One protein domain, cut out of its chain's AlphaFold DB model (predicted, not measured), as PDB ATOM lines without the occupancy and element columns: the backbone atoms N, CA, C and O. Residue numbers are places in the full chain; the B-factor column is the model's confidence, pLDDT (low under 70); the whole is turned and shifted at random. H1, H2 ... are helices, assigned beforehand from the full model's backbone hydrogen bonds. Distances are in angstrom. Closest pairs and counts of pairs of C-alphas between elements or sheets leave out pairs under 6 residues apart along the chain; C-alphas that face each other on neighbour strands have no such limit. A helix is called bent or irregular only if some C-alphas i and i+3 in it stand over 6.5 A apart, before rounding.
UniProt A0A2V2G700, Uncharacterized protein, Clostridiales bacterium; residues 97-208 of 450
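Overview. This is residues 97 to 208 of the 450 residues of an uncharacterized protein of Clostridiales bacterium (UniProt A0A2V2G700). The longest helix, H3, makes one side of a loose, flat triangular frame; H4 folds back from it as the second side, H2 is the third, and the space between them is open. H1 packs along H4 on the side away from H3, and the short H5 sits where H1 and H2 meet. The tip of the triangle, residues 142 to 148, sticks out between H2 and H3. The printed part has 112 residues with five named helices, H1 to H5 in order, and no named strand; the class is all helix. It is loose, with a radius of gyration of the C-alphas of 17.9 A and spans of 57 by 36 by 18 A.

Arrangement. H3, residues 148 to 173, and H4, residues 178 to 201, form a helical hairpin at a shallow tilt of 19 degrees, opposite ways. H3 touches H4 with residues 163 to 171 alone; the closest C-alphas, of Ala 167 and Ile 180, are 5.1 A apart. H1, residues 97 to 117, touches H4 at a shallow tilt of 31 degrees, the same way, closest at the C-alphas of Cys 98 and Ser 189, 5.1 A apart. H2, residues 119 to 141, touches H4 with residues 126 to 134 alone, at a steep tilt of 65 degrees, opposite ways; the C-alphas of Ser 130 and Thr 201 come closest, at 4.6 A. The helix packing is only just mostly aligned, with 2 of 3 pairs at a shallow tilt. H1 and H2 touch only at the corner by their link, closest at the C-alphas of Gly 115 and Ala 122, 4.6 A apart. H5, residues 203 to 207, touches H2, with the C-alphas of Ser 119 and Lys 207 closest at 5.6 A. H1 and H3 are apart. Every O i to N i+4 pair is within hydrogen-bond range in H1 and H4; H2 has 16 of 19, H3 20 of 22 and H5 0 of 1, though both of H5's 2 O i to N i+3 pairs are within range.

Along the chain. H3 measures 35.7 A from C-alpha 148 at (-44.246, -57.671, -36.336) to C-alpha 173, with a kink of 39 degrees near residue 155; it is only just irregular, C-alphas 154 and 157 being 6.8 A apart. H4 measures 34.5 A, H1 30.4 A from C-alpha 97 at (-43.557, -33.682, -41.134), and H2 29.5 A with a kink of 38 degrees near residue 126. H5 ends at C-alpha 207, (-18.566, -49.192, -36.244).

Size, cuts and confidence. The C-alphas farthest apart, of Asp 120 and Val 173, are 56.9 A apart. The printed part has no cut. The link from H2 to H3 is short and the others are tight. The mean pLDDT of the printed part is 94.5, and no printed residue is under 70.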
ATOM      1  N   PHE A  97     -43.992 -32.285 -41.258       92.38
ATOM      2  CA  PHE A  97     -43.557 -33.682 -41.134       92.38
ATOM      3  C   PHE A  97     -42.294 -34.013 -41.953       92.38
ATOM      4  O   PHE A  97     -41.371 -34.606 -41.416       92.38
ATOM      5  N   CYS A  98     -42.223 -33.563 -43.211       95.44
ATOM      6  CA  CYS A  98     -41.073 -33.795 -44.089       95.44
ATOM      7  C   CYS A  98     -39.830 -33.022 -43.618       95.44
ATOM      8  O   CYS A  98     -38.723 -33.555 -43.618       95.44
ATOM      9  N   LEU A  99     -40.013 -31.785 -43.137       96.00
ATOM     10  CA  LEU A  99     -38.918 -31.019 -42.536       96.00
ATOM     11  C   LEU A  99     -38.383 -31.708 -41.268       96.00
ATOM     12  O   LEU A  99     -37.173 -31.821 -41.106       96.00
ATOM     13  N   ILE A 100     -39.272 -32.221 -40.410       96.44
ATOM     14  CA  ILE A 100     -38.897 -32.975 -39.205       96.44
ATOM     15  C   ILE A 100     -38.137 -34.257 -39.574       96.44
ATOM     16  O   ILE A 100     -37.070 -34.495 -39.017       96.44
ATOM     17  N   SER A 101     -38.609 -35.044 -40.548       97.81
ATOM     18  CA  SER A 101     -37.896 -36.256 -40.982       97.81
ATOM     19  C   SER A 101     -36.526 -35.959 -41.601       97.81
ATOM     20  O   SER A 101     -35.594 -36.725 -41.385       97.81
ATOM     21  N   ILE A 102     -36.372 -34.836 -42.316       98.00
ATOM     22  CA  ILE A 102     -35.067 -34.389 -42.835       98.00
ATOM     23  C   ILE A 102     -34.120 -34.018 -41.686       98.00
ATOM     24  O   ILE A 102     -32.958 -34.406 -41.722       98.00
ATOM     25  N   VAL A 103     -34.597 -33.312 -40.654       97.88
ATOM     26  CA  VAL A 103     -33.771 -32.933 -39.491       97.88
ATOM     27  C   VAL A 103     -33.341 -34.158 -38.676       97.88
ATOM     28  O   VAL A 103     -32.168 -34.266 -38.325       97.88
ATOM     29  N   ILE A 104     -34.251 -35.104 -38.417       98.06
ATOM     30  CA  ILE A 104     -33.935 -36.343 -37.683       98.06
ATOM     31  C   ILE A 104     -32.956 -37.215 -38.486       98.06
ATOM     32  O   ILE A 104     -31.990 -37.734 -37.921       98.06
ATOM     33  N   PHE A 105     -33.129 -37.320 -39.806       98.44
ATOM     34  CA  PHE A 105     -32.191 -38.053 -40.656       98.44
ATOM     35  C   PHE A 105     -30.819 -37.370 -40.740       98.44
ATOM     36  O   PHE A 105     -29.803 -38.045 -40.614       98.44
ATOM     37  N   ALA A 106     -30.762 -36.041 -40.863       98.25
ATOM     38  CA  ALA A 106     -29.501 -35.298 -40.858       98.25
ATOM     39  C   ALA A 106     -28.728 -35.479 -39.538       98.25
ATOM     40  O   ALA A 106     -27.523 -35.721 -39.570       98.25
ATOM     41  N   TYR A 107     -29.416 -35.445 -38.389       97.75
ATOM     42  CA  TYR A 107     -28.826 -35.810 -37.095       97.75
ATOM     43  C   TYR A 107     -28.283 -37.248 -37.109       97.75
ATOM     44  O   TYR A 107     -27.134 -37.474 -36.739       97.75
ATOM     45  N   SER A 108     -29.070 -38.206 -37.602       98.25
ATOM     46  CA  SER A 108     -28.679 -39.622 -37.663       98.25
ATOM     47  C   SER A 108     -27.432 -39.841 -38.531       98.25
ATOM     48  O   SER A 108     -26.508 -40.542 -38.128       98.25
ATOM     49  N   VAL A 109     -27.345 -39.178 -39.689       97.88
ATOM     50  CA  VAL A 109     -26.154 -39.210 -40.554       97.88
ATOM     51  C   VAL A 109     -24.931 -38.617 -39.849       97.88
ATOM     52  O   VAL A 109     -23.850 -39.187 -39.950       97.88
ATOM     53  N   ILE A 110     -25.082 -37.528 -39.084       97.75
ATOM     54  CA  ILE A 110     -23.984 -36.955 -38.283       97.75
ATOM     55  C   ILE A 110     -23.485 -37.964 -37.233       97.75
ATOM     56  O   ILE A 110     -22.276 -38.154 -37.104       97.75
ATOM     57  N   ILE A 111     -24.389 -38.655 -36.530       97.44
ATOM     58  CA  ILE A 111     -24.040 -39.726 -35.579       97.44
ATOM     59  C   ILE A 111     -23.281 -40.868 -36.274       97.44
ATOM     60  O   ILE A 111     -22.235 -41.291 -35.782       97.44
ATOM     61  N   MET A 112     -23.739 -41.313 -37.448       96.75
ATOM     62  CA  MET A 112     -23.054 -42.352 -38.227       96.75
ATOM     63  C   MET A 112     -21.655 -41.910 -38.689       96.75
ATOM     64  O   MET A 112     -20.714 -42.698 -38.630       96.75
ATOM     65  N   VAL A 113     -21.483 -40.647 -39.098       97.00
ATOM     66  CA  VAL A 113     -20.171 -40.086 -39.471       97.00
ATOM     67  C   VAL A 113     -19.210 -40.071 -38.282       97.00
ATOM     68  O   VAL A 113     -18.070 -40.506 -38.436       97.00
ATOM     69  N   PHE A 114     -19.652 -39.667 -37.087       96.44
ATOM     70  CA  PHE A 114     -18.812 -39.765 -35.886       96.44
ATOM     71  C   PHE A 114     -18.442 -41.216 -35.544       96.44
ATOM     72  O   PHE A 114     -17.291 -41.470 -35.191       96.44
ATOM     73  N   GLY A 115     -19.361 -42.173 -35.721       94.75
ATOM     74  CA  GLY A 115     -19.069 -43.606 -35.584       94.75
ATOM     75  C   GLY A 115     -18.007 -44.094 -36.576       94.75
ATOM     76  O   GLY A 115     -17.047 -44.741 -36.173       94.75
ATOM     77  N   MET A 116     -18.114 -43.720 -37.856       93.12
ATOM     78  CA  MET A 116     -17.107 -44.045 -38.881       93.12
ATOM     79  C   MET A 116     -15.727 -43.425 -38.608       93.12
ATOM     80  O   MET A 116     -14.723 -43.960 -39.068       93.12
ATOM     81  N   MET A 117     -15.661 -42.314 -37.868       94.75
ATOM     82  CA  MET A 117     -14.403 -41.658 -37.487       94.75
ATOM     83  C   MET A 117     -13.811 -42.170 -36.162       94.75
ATOM     84  O   MET A 117     -12.647 -41.892 -35.878       94.75
ATOM     85  N   SER A 118     -14.585 -42.868 -35.324       94.69
ATOM     86  CA  SER A 118     -14.127 -43.343 -34.015       94.69
ATOM     87  C   SER A 118     -14.981 -44.491 -33.474       94.69
ATOM     88  O   SER A 118     -16.126 -44.300 -33.061       94.69
ATOM     89  N   SER A 119     -14.376 -45.673 -33.349       91.31
ATOM     90  CA  SER A 119     -15.009 -46.808 -32.668       91.31
ATOM     91  C   SER A 119     -15.208 -46.586 -31.164       91.31
ATOM     92  O   SER A 119     -16.133 -47.161 -30.605       91.31
ATOM     93  N   ASP A 120     -14.425 -45.715 -30.508       91.75
ATOM     94  CA  ASP A 120     -14.693 -45.298 -29.120       91.75
ATOM     95  C   ASP A 120     -16.025 -44.535 -29.015       91.75
ATOM     96  O   ASP A 120     -16.807 -44.753 -28.088       91.75
ATOM     97  N   PHE A 121     -16.318 -43.668 -29.993       94.50
ATOM     98  CA  PHE A 121     -17.624 -43.016 -30.100       94.50
ATOM     99  C   PHE A 121     -18.725 -44.027 -30.440       94.50
ATOM    100  O   PHE A 121     -19.802 -43.970 -29.846       94.50
ATOM    101  N   ALA A 122     -18.467 -44.964 -31.358       94.06
ATOM    102  CA  ALA A 122     -19.433 -45.996 -31.724       94.06
ATOM    103  C   ALA A 122     -19.782 -46.920 -30.546       94.06
ATOM    104  O   ALA A 122     -20.958 -47.221 -30.358       94.06
ATOM    105  N   GLU A 123     -18.809 -47.320 -29.720       90.06
ATOM    106  CA  GLU A 123     -19.034 -48.034 -28.457       90.06
ATOM    107  C   GLU A 123     -19.853 -47.189 -27.481       90.06
ATOM    108  O   GLU A 123     -20.909 -47.629 -27.022       90.06
ATOM    109  N   LEU A 124     -19.415 -45.957 -27.193       90.75
ATOM    110  CA  LEU A 124     -20.111 -45.078 -26.253       90.75
ATOM    111  C   LEU A 124     -21.575 -44.875 -26.666       90.75
ATOM    112  O   LEU A 124     -22.471 -45.042 -25.839       90.75
ATOM    113  N   TYR A 125     -21.841 -44.575 -27.939       94.44
ATOM    114  CA  TYR A 125     -23.198 -44.385 -28.452       94.44
ATOM    115  C   TYR A 125     -23.998 -45.697 -28.473       94.44
ATOM    116  O   TYR A 125     -25.154 -45.715 -28.044       94.44
ATOM    117  N   SER A 126     -23.383 -46.812 -28.892       92.38
ATOM    118  CA  SER A 126     -24.042 -48.127 -28.930       92.38
ATOM    119  C   SER A 126     -24.509 -48.581 -27.549       92.38
ATOM    120  O   SER A 126     -25.601 -49.140 -27.425       92.38
ATOM    121  N   ASN A 127     -23.708 -48.320 -26.515       88.06
ATOM    122  CA  ASN A 127     -23.979 -48.757 -25.147       88.06
ATOM    123  C   ASN A 127     -24.866 -47.759 -24.371       88.06
ATOM    124  O   ASN A 127     -25.660 -48.189 -23.540       88.06
ATOM    125  N   THR A 128     -24.790 -46.447 -24.649       89.56
ATOM    126  CA  THR A 128     -25.557 -45.416 -23.905       89.56
ATOM    127  C   THR A 128     -26.843 -44.935 -24.579       89.56
ATOM    128  O   THR A 128     -27.728 -44.442 -23.882       89.56
ATOM    129  N   VAL A 129     -26.982 -45.074 -25.903       93.44
ATOM    130  CA  VAL A 129     -28.165 -44.613 -26.654       93.44
ATOM    131  C   VAL A 129     -28.809 -45.752 -27.442       93.44
ATOM    132  O   VAL A 129     -30.001 -46.004 -27.275       93.44
ATOM    133  N   SER A 130     -28.046 -46.485 -28.257       94.38
ATOM    134  CA  SER A 130     -28.626 -47.531 -29.110       94.38
ATOM    135  C   SER A 130     -29.165 -48.718 -28.316       94.38
ATOM    136  O   SER A 130     -30.251 -49.195 -28.629       94.38
ATOM    137  N   SER A 131     -28.465 -49.173 -27.272       92.19
ATOM    138  CA  SER A 131     -28.922 -50.279 -26.415       92.19
ATOM    139  C   SER A 131     -30.260 -49.966 -25.711       92.19
ATOM    140  O   SER A 131     -31.203 -50.739 -25.892       92.19
ATOM    141  N   PRO A 132     -30.451 -48.801 -25.049       92.38
ATOM    142  CA  PRO A 132     -31.775 -48.372 -24.582       92.38
ATOM    143  C   PRO A 132     -32.855 -48.300 -25.673       92.38
ATOM    144  O   PRO A 132     -33.998 -48.671 -25.417       92.38
ATOM    145  N   LEU A 133     -32.525 -47.864 -26.895       94.75
ATOM    146  CA  LEU A 133     -33.488 -47.844 -28.005       94.75
ATOM    147  C   LEU A 133     -33.862 -49.259 -28.482       94.75
ATOM    148  O   LEU A 133     -35.041 -49.518 -28.729       94.75
ATOM    149  N   ARG A 134     -32.901 -50.193 -28.555       94.38
ATOM    150  CA  ARG A 134     -33.164 -51.618 -28.832       94.38
ATOM    151  C   ARG A 134     -34.017 -52.252 -27.733       94.38
ATOM    152  O   ARG A 134     -34.965 -52.956 -28.061       94.38
ATOM    153  N   LEU A 135     -33.757 -51.941 -26.460       93.12
ATOM    154  CA  LEU A 135     -34.578 -52.387 -25.328       93.12
ATOM    155  C   LEU A 135     -36.021 -51.868 -25.416       93.12
ATOM    156  O   LEU A 135     -36.955 -52.623 -25.168       93.12
ATOM    157  N   ILE A 136     -36.229 -50.602 -25.792       94.62
ATOM    158  CA  ILE A 136     -37.579 -50.044 -25.973       94.62
ATOM    159  C   ILE A 136     -38.332 -50.790 -27.081       94.62
ATOM    160  O   ILE A 136     -39.488 -51.160 -26.879       94.62
ATOM    161  N   LEU A 137     -37.688 -51.056 -28.224       94.94
ATOM    162  CA  LEU A 137     -38.291 -51.848 -29.301       94.94
ATOM    163  C   LEU A 137     -38.584 -53.292 -28.858       94.94
ATOM    164  O   LEU A 137     -39.695 -53.777 -29.072       94.94
ATOM    165  N   ALA A 138     -37.640 -53.934 -28.163       94.19
ATOM    166  CA  ALA A 138     -37.799 -55.275 -27.610       94.19
ATOM    167  C   ALA A 138     -39.000 -55.356 -26.658       94.19
ATOM    168  O   ALA A 138     -39.873 -56.194 -26.847       94.19
ATOM    169  N   CYS A 139     -39.118 -54.444 -25.690       94.38
ATOM    170  CA  CYS A 139     -40.257 -54.389 -24.768       94.38
ATOM    171  C   CYS A 139     -41.598 -54.127 -25.479       94.38
ATOM    172  O   CYS A 139     -42.637 -54.602 -25.018       94.38
ATOM    173  N   VAL A 140     -41.597 -53.393 -26.598       94.69
ATOM    174  CA  VAL A 140     -42.806 -53.142 -27.403       94.69
ATOM    175  C   VAL A 140     -43.266 -54.390 -28.159       94.69
ATOM    176  O   VAL A 140     -44.475 -54.561 -28.300       94.69
ATOM    177  N   THR A 141     -42.362 -55.264 -28.610       95.56
ATOM    178  CA  THR A 141     -42.700 -56.475 -29.389       95.56
ATOM    179  C   THR A 141     -42.679 -57.779 -28.586       95.56
ATOM    180  O   THR A 141     -43.320 -58.744 -28.996       95.56
ATOM    181  N   PHE A 142     -42.012 -57.833 -27.430       93.50
ATOM    182  CA  PHE A 142     -41.793 -59.048 -26.628       93.50
ATOM    183  C   PHE A 142     -43.080 -59.849 -26.391       93.50
ATOM    184  O   PHE A 142     -43.145 -61.023 -26.740       93.50
ATOM    185  N   TRP A 143     -44.134 -59.185 -25.914       93.38
ATOM    186  CA  TRP A 143     -45.431 -59.789 -25.586       93.38
ATOM    187  C   TRP A 143     -46.277 -60.214 -26.806       93.38
ATOM    188  O   TRP A 143     -47.328 -60.829 -26.627       93.38
ATOM    189  N   MET A 144     -45.873 -59.881 -28.038       94.75
ATOM    190  CA  MET A 144     -46.603 -60.269 -29.250       94.75
ATOM    191  C   MET A 144     -46.304 -61.736 -29.616       94.75
ATOM    192  O   MET A 144     -45.134 -62.080 -29.792       94.75
ATOM    193  N   PRO A 145     -47.315 -62.607 -29.806       92.25
ATOM    194  CA  PRO A 145     -47.112 -64.022 -30.147       92.25
ATOM    195  C   PRO A 145     -46.823 -64.264 -31.645       92.25
ATOM    196  O   PRO A 145     -46.935 -65.388 -32.123       92.25
ATOM    197  N   PHE A 146     -46.505 -63.214 -32.406       95.12
ATOM    198  CA  PHE A 146     -46.244 -63.237 -33.846       95.12
ATOM    199  C   PHE A 146     -45.158 -62.208 -34.192       95.12
ATOM    200  O   PHE A 146     -44.916 -61.287 -33.412       95.12
ATOM    201  N   SER A 147     -44.522 -62.349 -35.358       97.56
ATOM    202  CA  SER A 147     -43.510 -61.399 -35.839       97.56
ATOM    203  C   SER A 147     -44.152 -60.128 -36.408       97.56
ATOM    204  O   SER A 147     -44.884 -60.161 -37.409       97.56
ATOM    205  N   LEU A 148     -43.864 -58.977 -35.799       97.25
ATOM    206  CA  LEU A 148     -44.246 -57.671 -36.336       97.25
ATOM    207  C   LEU A 148     -43.413 -57.322 -37.584       97.25
ATOM    208  O   LEU A 148     -43.934 -56.694 -38.508       97.25
ATOM    209  N   ALA A 149     -42.162 -57.780 -37.658       96.06
ATOM    210  CA  ALA A 149     -41.298 -57.686 -38.833       96.06
ATOM    211  C   ALA A 149     -41.918 -58.371 -40.063       96.06
ATOM    212  O   ALA A 149     -42.119 -57.718 -41.088       96.06
ATOM    213  N   GLU A 150     -42.299 -59.646 -39.949       96.44
ATOM    214  CA  GLU A 150     -43.010 -60.403 -40.994       96.44
ATOM    215  C   GLU A 150     -44.318 -59.703 -41.387       96.44
ATOM    216  O   GLU A 150     -44.596 -59.488 -42.569       96.44
ATOM    217  N   THR A 151     -45.086 -59.256 -40.388       96.31
ATOM    218  CA  THR A 151     -46.329 -58.502 -40.596       96.31
ATOM    219  C   THR A 151     -46.093 -57.239 -41.433       96.31
ATOM    220  O   THR A 151     -46.874 -56.946 -42.342       96.31
ATOM    221  N   PHE A 152     -45.008 -56.496 -41.194       94.94
ATOM    222  CA  PHE A 152     -44.653 -55.335 -42.014       94.94
ATOM    223  C   PHE A 152     -44.152 -55.714 -43.411       94.94
ATOM    224  O   PHE A 152     -44.546 -55.046 -44.367       94.94
ATOM    225  N   VAL A 153     -43.348 -56.770 -43.561       92.75
ATOM    226  CA  VAL A 153     -42.882 -57.260 -44.875       92.75
ATOM    227  C   VAL A 153     -44.068 -57.624 -45.776       92.75
ATOM    228  O   VAL A 153     -44.094 -57.233 -46.943       92.75
ATOM    229  N   LEU A 154     -45.090 -58.288 -45.228       94.31
ATOM    230  CA  LEU A 154     -46.295 -58.678 -45.966       94.31
ATOM    231  C   LEU A 154     -47.243 -57.498 -46.245       94.31
ATOM    232  O   LEU A 154     -47.776 -57.376 -47.350       94.31
ATOM    233  N   LEU A 155     -47.472 -56.610 -45.270       95.81
ATOM    234  CA  LEU A 155     -48.461 -55.532 -45.407       95.81
ATOM    235  C   LEU A 155     -47.928 -54.272 -46.103       95.81
ATOM    236  O   LEU A 155     -48.714 -53.565 -46.742       95.81
ATOM    237  N   ALA A 156     -46.634 -53.954 -46.012       94.50
ATOM    238  CA  ALA A 156     -46.094 -52.710 -46.568       94.50
ATOM    239  C   ALA A 156     -46.279 -52.580 -48.096       94.50
ATOM    240  O   ALA A 156     -46.720 -51.507 -48.522       94.50
ATOM    241  N   PRO A 157     -46.057 -53.618 -48.934       95.25
ATOM    242  CA  PRO A 157     -46.328 -53.542 -50.373       95.25
ATOM    243  C   PRO A 157     -47.814 -53.309 -50.681       95.25
ATOM    244  O   PRO A 157     -48.156 -52.474 -51.522       95.25
ATOM    245  N   ILE A 158     -48.709 -53.989 -49.954       96.69
ATOM    246  CA  ILE A 158     -50.167 -53.876 -50.118       96.69
ATOM    247  C   ILE A 158     -50.628 -52.451 -49.783       96.69
ATOM    248  O   ILE A 158     -51.351 -51.821 -50.560       96.69
ATOM    249  N   LEU A 159     -50.164 -51.905 -48.655       95.31
ATOM    250  CA  LEU A 159     -50.460 -50.536 -48.232       95.31
ATOM    251  C   LEU A 159     -49.872 -49.498 -49.197       95.31
ATOM    252  O   LEU A 159     -50.551 -48.522 -49.526       95.31
ATOM    253  N   LEU A 160     -48.648 -49.708 -49.693       95.75
ATOM    254  CA  LEU A 160     -47.997 -48.839 -50.676       95.75
ATOM    255  C   LEU A 160     -48.831 -48.735 -51.961       95.75
ATOM    256  O   LEU A 160     -49.146 -47.625 -52.401       95.75
ATOM    257  N   VAL A 161     -49.241 -49.878 -52.521       96.69
ATOM    258  CA  VAL A 161     -50.083 -49.952 -53.725       96.69
ATOM    259  C   VAL A 161     -51.461 -49.337 -53.471       96.69
ATOM    260  O   VAL A 161     -51.909 -48.509 -54.264       96.69
ATOM    261  N   PHE A 162     -52.110 -49.643 -52.344       96.62
ATOM    262  CA  PHE A 162     -53.405 -49.057 -51.975       96.62
ATOM    263  C   PHE A 162     -53.351 -47.523 -51.871       96.62
ATOM    264  O   PHE A 162     -54.190 -46.823 -52.451       96.62
ATOM    265  N   PHE A 163     -52.356 -46.970 -51.172       95.12
ATOM    266  CA  PHE A 163     -52.213 -45.520 -51.030       95.12
ATOM    267  C   PHE A 163     -51.794 -44.834 -52.340       95.12
ATOM    268  O   PHE A 163     -52.234 -43.704 -52.580       95.12
ATOM    269  N   LEU A 164     -51.029 -45.505 -53.209       95.38
ATOM    270  CA  LEU A 164     -50.704 -45.022 -54.553       95.38
ATOM    271  C   LEU A 164     -51.947 -44.986 -55.453       95.38
ATOM    272  O   LEU A 164     -52.261 -43.928 -56.001       95.38
ATOM    273  N   ILE A 165     -52.705 -46.087 -55.545       96.12
ATOM    274  CA  ILE A 165     -53.975 -46.157 -56.292       96.12
ATOM    275  C   ILE A 165     -54.931 -45.073 -55.795       96.12
ATOM    276  O   ILE A 165     -55.495 -44.331 -56.598       96.12
ATOM    277  N   ARG A 166     -55.051 -44.890 -54.472       94.75
ATOM    278  CA  ARG A 166     -55.844 -43.801 -53.886       94.75
ATOM    279  C   ARG A 166     -55.344 -42.423 -54.336       94.75
ATOM    280  O   ARG A 166     -56.156 -41.576 -54.708       94.75
ATOM    281  N   ALA A 167     -54.038 -42.163 -54.317       92.75
ATOM    282  CA  ALA A 167     -53.476 -40.878 -54.739       92.75
ATOM    283  C   ALA A 167     -53.705 -40.590 -56.236       92.75
ATOM    284  O   ALA A 167     -54.008 -39.446 -56.597       92.75
ATOM    285  N   VAL A 168     -53.622 -41.619 -57.086       94.50
ATOM    286  CA  VAL A 168     -53.926 -41.551 -58.523       94.50
ATOM    287  C   VAL A 168     -55.419 -41.313 -58.749       94.50
ATOM    288  O   VAL A 168     -55.770 -40.348 -59.422       94.50
ATOM    289  N   TYR A 169     -56.302 -42.089 -58.112       94.81
ATOM    290  CA  TYR A 169     -57.760 -41.931 -58.194       94.81
ATOM    291  C   TYR A 169     -58.208 -40.506 -57.837       94.81
ATOM    292  O   TYR A 169     -58.894 -39.855 -58.624       94.81
ATOM    293  N   TYR A 170     -57.754 -39.962 -56.699       91.94
ATOM    294  CA  TYR A 170     -58.106 -38.589 -56.315       91.94
ATOM    295  C   TYR A 170     -57.505 -37.518 -57.247       91.94
ATOM    296  O   TYR A 170     -58.035 -36.408 -57.315       91.94
ATOM    297  N   THR A 171     -56.421 -37.830 -57.961       91.81
ATOM    298  CA  THR A 171     -55.847 -36.941 -58.983       91.81
ATOM    299  C   THR A 171     -56.649 -36.981 -60.282       91.81
ATOM    300  O   THR A 171     -56.890 -35.929 -60.866       91.81
ATOM    301  N   ALA A 172     -57.080 -38.168 -60.714       92.25
ATOM    302  CA  ALA A 172     -57.825 -38.372 -61.951       92.25
ATOM    303  C   ALA A 172     -59.275 -37.869 -61.850       92.25
ATOM    304  O   ALA A 172     -59.712 -37.098 -62.697       92.25
ATOM    305  N   VAL A 173     -60.000 -38.250 -60.792       93.50
ATOM    306  CA  VAL A 173     -61.440 -37.954 -60.647       93.50
ATOM    307  C   VAL A 173     -61.707 -36.511 -60.212       93.50
ATOM    308  O   VAL A 173     -62.661 -35.899 -60.678       93.50
ATOM    309  N   TYR A 174     -60.860 -35.940 -59.350       92.00
ATOM    310  CA  TYR A 174     -61.055 -34.588 -58.794       92.00
ATOM    311  C   TYR A 174     -59.986 -33.582 -59.256       92.00
ATOM    312  O   TYR A 174     -59.780 -32.554 -58.609       92.00
ATOM    313  N   GLY A 175     -59.231 -33.898 -60.316       87.38
ATOM    314  CA  GLY A 175     -58.178 -33.044 -60.891       87.38
ATOM    315  C   GLY A 175     -56.988 -32.723 -59.968       87.38
ATOM    316  O   GLY A 175     -56.101 -31.950 -60.339       87.38
ATOM    317  N   ASN A 176     -56.944 -33.274 -58.750       84.62
ATOM    318  CA  ASN A 176     -56.066 -32.799 -57.682       84.62
ATOM    319  C   ASN A 176     -54.649 -33.389 -57.780       84.62
ATOM    320  O   ASN A 176     -54.247 -34.230 -56.973       84.62
ATOM    321  N   LYS A 177     -53.863 -32.883 -58.739       78.75
ATOM    322  CA  LYS A 177     -52.449 -33.247 -58.986       78.75
ATOM    323  C   LYS A 177     -51.540 -33.134 -57.748       78.75
ATOM    324  O   LYS A 177     -50.482 -33.757 -57.698       78.75
ATOM    325  N   GLY A 178     -51.957 -32.398 -56.714       87.38
ATOM    326  CA  GLY A 178     -51.261 -32.334 -55.428       87.38
ATOM    327  C   GLY A 178     -51.276 -33.645 -54.628       87.38
ATOM    328  O   GLY A 178     -50.407 -33.836 -53.777       87.38
ATOM    329  N   LYS A 179     -52.211 -34.572 -54.890       89.31
ATOM    330  CA  LYS A 179     -52.341 -35.830 -54.130       89.31
ATOM    331  C   LYS A 179     -51.192 -36.802 -54.395       89.31
ATOM    332  O   LYS A 179     -50.610 -37.283 -53.427       89.31
ATOM    333  N   ILE A 180     -50.800 -37.016 -55.655       90.81
ATOM    334  CA  ILE A 180     -49.628 -37.844 -56.005       90.81
ATOM    335  C   ILE A 180     -48.345 -37.248 -55.404       90.81
ATOM    336  O   ILE A 180     -47.592 -37.954 -54.734       90.81
ATOM    337  N   LYS A 181     -48.131 -35.928 -55.525       90.31
ATOM    338  CA  LYS A 181     -46.986 -35.254 -54.882       90.31
ATOM    339  C   LYS A 181     -46.995 -35.435 -53.358       90.31
ATOM    340  O   LYS A 181     -45.955 -35.704 -52.766       90.31
ATOM    341  N   SER A 182     -48.161 -35.328 -52.717       90.19
ATOM    342  CA  SER A 182     -48.295 -35.553 -51.272       90.19
ATOM    343  C   SER A 182     -48.075 -37.009 -50.853       90.19
ATOM    344  O   SER A 182     -47.705 -37.219 -49.699       90.19
ATOM    345  N   PHE A 183     -48.321 -37.990 -51.722       93.00
ATOM    346  CA  PHE A 183     -48.004 -39.394 -51.462       93.00
ATOM    347  C   PHE A 183     -46.485 -39.595 -51.437       93.00
ATOM    348  O   PHE A 183     -45.952 -39.977 -50.399       93.00
ATOM    349  N   PHE A 184     -45.774 -39.215 -52.505       94.31
ATOM    350  CA  PHE A 184     -44.318 -39.381 -52.574       94.31
ATOM    351  C   PHE A 184     -43.566 -38.595 -51.490       94.31
ATOM    352  O   PHE A 184     -42.640 -39.130 -50.890       94.31
ATOM    353  N   VAL A 185     -43.999 -37.372 -51.153       94.12
ATOM    354  CA  VAL A 185     -43.400 -36.608 -50.038       94.12
ATOM    355  C   VAL A 185     -43.588 -37.321 -48.693       94.12
ATOM    356  O   VAL A 185     -42.665 -37.322 -47.881       94.12
ATOM    357  N   LYS A 186     -44.746 -37.950 -48.442       94.56
ATOM    358  CA  LYS A 186     -44.971 -38.736 -47.216       94.56
ATOM    359  C   LYS A 186     -44.151 -40.022 -47.201       94.56
ATOM    360  O   LYS A 186     -43.552 -40.311 -46.175       94.56
ATOM    361  N   LEU A 187     -44.098 -40.748 -48.318       95.56
ATOM    362  CA  LEU A 187     -43.301 -41.967 -48.464       95.56
ATOM    363  C   LEU A 187     -41.817 -41.687 -48.195       95.56
ATOM    364  O   LEU A 187     -41.222 -42.337 -47.345       95.56
ATOM    365  N   PHE A 188     -41.261 -40.648 -48.824       96.69
ATOM    366  CA  PHE A 188     -39.904 -40.165 -48.560       96.69
ATOM    367  C   PHE A 188     -39.689 -39.824 -47.078       96.69
ATOM    368  O   PHE A 188     -38.724 -40.282 -46.477       96.69
ATOM    369  N   SER A 189     -40.624 -39.092 -46.459       97.50
ATOM    370  CA  SER A 189     -40.543 -38.748 -45.030       97.50
ATOM    371  C   SER A 189     -40.539 -39.991 -44.126       97.50
ATOM    372  O   SER A 189     -39.807 -40.027 -43.142       97.50
ATOM    373  N   ILE A 190     -41.328 -41.020 -44.458       96.62
ATOM    374  CA  ILE A 190     -41.366 -42.297 -43.727       96.62
ATOM    375  C   ILE A 190     -40.040 -43.047 -43.895       96.62
ATOM    376  O   ILE A 190     -39.470 -43.469 -42.896       96.62
ATOM    377  N   VAL A 191     -39.508 -43.150 -45.117       97.38
ATOM    378  CA  VAL A 191     -38.204 -43.787 -45.382       97.38
ATOM    379  C   VAL A 191     -37.081 -43.103 -44.598       97.38
ATOM    380  O   VAL A 191     -36.291 -43.791 -43.959       97.38
ATOM    381  N   LEU A 192     -37.046 -41.765 -44.550       98.25
ATOM    382  CA  LEU A 192     -36.074 -41.032 -43.729       98.25
ATOM    383  C   LEU A 192     -36.196 -41.349 -42.228       98.25
ATOM    384  O   LEU A 192     -35.177 -41.467 -41.549       98.25
ATOM    385  N   ILE A 193     -37.416 -41.513 -41.701       98.06
ATOM    386  CA  ILE A 193     -37.631 -41.914 -40.302       98.06
ATOM    387  C   ILE A 193     -37.186 -43.362 -40.065       98.06
ATOM    388  O   ILE A 193     -36.508 -43.609 -39.075       98.06
ATOM    389  N   LEU A 194     -37.488 -44.303 -40.964       97.00
ATOM    390  CA  LEU A 194     -37.049 -45.701 -40.833       97.00
ATOM    391  C   LEU A 194     -35.519 -45.827 -40.887       97.00
ATOM    392  O   LEU A 194     -34.934 -46.482 -40.031       97.00
ATOM    393  N   LEU A 195     -34.859 -45.126 -41.816       97.62
ATOM    394  CA  LEU A 195     -33.394 -45.044 -41.862       97.62
ATOM    395  C   LEU A 195     -32.815 -44.403 -40.593       97.62
ATOM    396  O   LEU A 195     -31.768 -44.827 -40.113       97.62
ATOM    397  N   SER A 196     -33.505 -43.414 -40.015       98.00
ATOM    398  CA  SER A 196     -33.107 -42.828 -38.731       98.00
ATOM    399  C   SER A 196     -33.234 -43.836 -37.587       98.00
ATOM    400  O   SER A 196     -32.303 -43.960 -36.798       98.00
ATOM    401  N   VAL A 197     -34.340 -44.586 -37.498       97.31
ATOM    402  CA  VAL A 197     -34.496 -45.658 -36.498       97.31
ATOM    403  C   VAL A 197     -33.354 -46.658 -36.646       97.31
ATOM    404  O   VAL A 197     -32.603 -46.823 -35.692       97.31
ATOM    405  N   PHE A 198     -33.142 -47.207 -37.848       97.00
ATOM    406  CA  PHE A 198     -32.046 -48.137 -38.141       97.00
ATOM    407  C   PHE A 198     -30.679 -47.609 -37.684       97.00
ATOM    408  O   PHE A 198     -29.989 -48.299 -36.937       97.00
ATOM    409  N   ILE A 199     -30.282 -46.389 -38.076       97.25
ATOM    410  CA  ILE A 199     -28.960 -45.838 -37.728       97.25
ATOM    411  C   ILE A 199     -28.777 -45.739 -36.208       97.25
ATOM    412  O   ILE A 199     -27.739 -46.159 -35.695       97.25
ATOM    413  N   ASN A 200     -29.773 -45.208 -35.490       96.62
ATOM    414  CA  ASN A 200     -29.653 -44.973 -34.050       96.62
ATOM    415  C   ASN A 200     -29.865 -46.252 -33.214       96.62
ATOM    416  O   ASN A 200     -29.356 -46.300 -32.095       96.62
ATOM    417  N   THR A 201     -30.564 -47.282 -33.713       94.94
ATOM    418  CA  THR A 201     -30.744 -48.570 -33.008       94.94
ATOM    419  C   THR A 201     -29.637 -49.581 -33.298       94.94
ATOM    420  O   THR A 201     -29.290 -50.346 -32.398       94.94
ATOM    421  N   PHE A 202     -29.084 -49.617 -34.515       95.50
ATOM    422  CA  PHE A 202     -28.204 -50.711 -34.950       95.50
ATOM    423  C   PHE A 202     -27.144 -50.331 -35.997       95.50
ATOM    424  O   PHE A 202     -26.040 -50.858 -35.944       95.50
ATOM    425  N   GLY A 203     -27.405 -49.389 -36.908       95.56
ATOM    426  CA  GLY A 203     -26.464 -49.025 -37.979       95.56
ATOM    427  C   GLY A 203     -25.100 -48.543 -37.464       95.56
ATOM    428  O   GLY A 203     -24.065 -48.907 -38.014       95.56
ATOM    429  N   ILE A 204     -25.072 -47.803 -36.349       95.19
ATOM    430  CA  ILE A 204     -23.816 -47.421 -35.678       95.19
ATOM    431  C   ILE A 204     -23.062 -48.613 -35.055       95.19
ATOM    432  O   ILE A 204     -21.847 -48.537 -34.866       95.19
ATOM    433  N   CYS A 205     -23.730 -49.737 -34.784       93.69
ATOM    434  CA  CYS A 205     -23.084 -50.917 -34.213       93.69
ATOM    435  C   CYS A 205     -22.099 -51.584 -35.196       93.69
ATOM    436  O   CYS A 205     -21.110 -52.151 -34.746       93.69
ATOM    437  N   TYR A 206     -22.246 -51.376 -36.514       92.12
ATOM    438  CA  TYR A 206     -21.237 -51.731 -37.534       92.12
ATOM    439  C   TYR A 206     -19.927 -50.915 -37.451       92.12
ATOM    440  O   TYR A 206     -19.065 -51.048 -38.326       92.12
ATOM    441  N   LYS A 207     -19.776 -50.011 -36.471       94.44
ATOM    442  CA  LYS A 207     -18.566 -49.192 -36.244       94.44
ATOM    443  C   LYS A 207     -17.911 -49.416 -34.876       94.44
ATOM    444  O   LYS A 207     -16.926 -48.749 -34.553       94.44
ATOM    445  N   ARG A 208     -18.440 -50.366 -34.100       91.31
ATOM    446  CA  ARG A 208     -17.862 -50.893 -32.853       91.31
ATOM    447  C   ARG A 208     -16.510 -51.573 -33.096       91.31
ATOM    448  O   ARG A 208     -16.021 -51.630 -34.223       91.31
TER     449      ARG A 208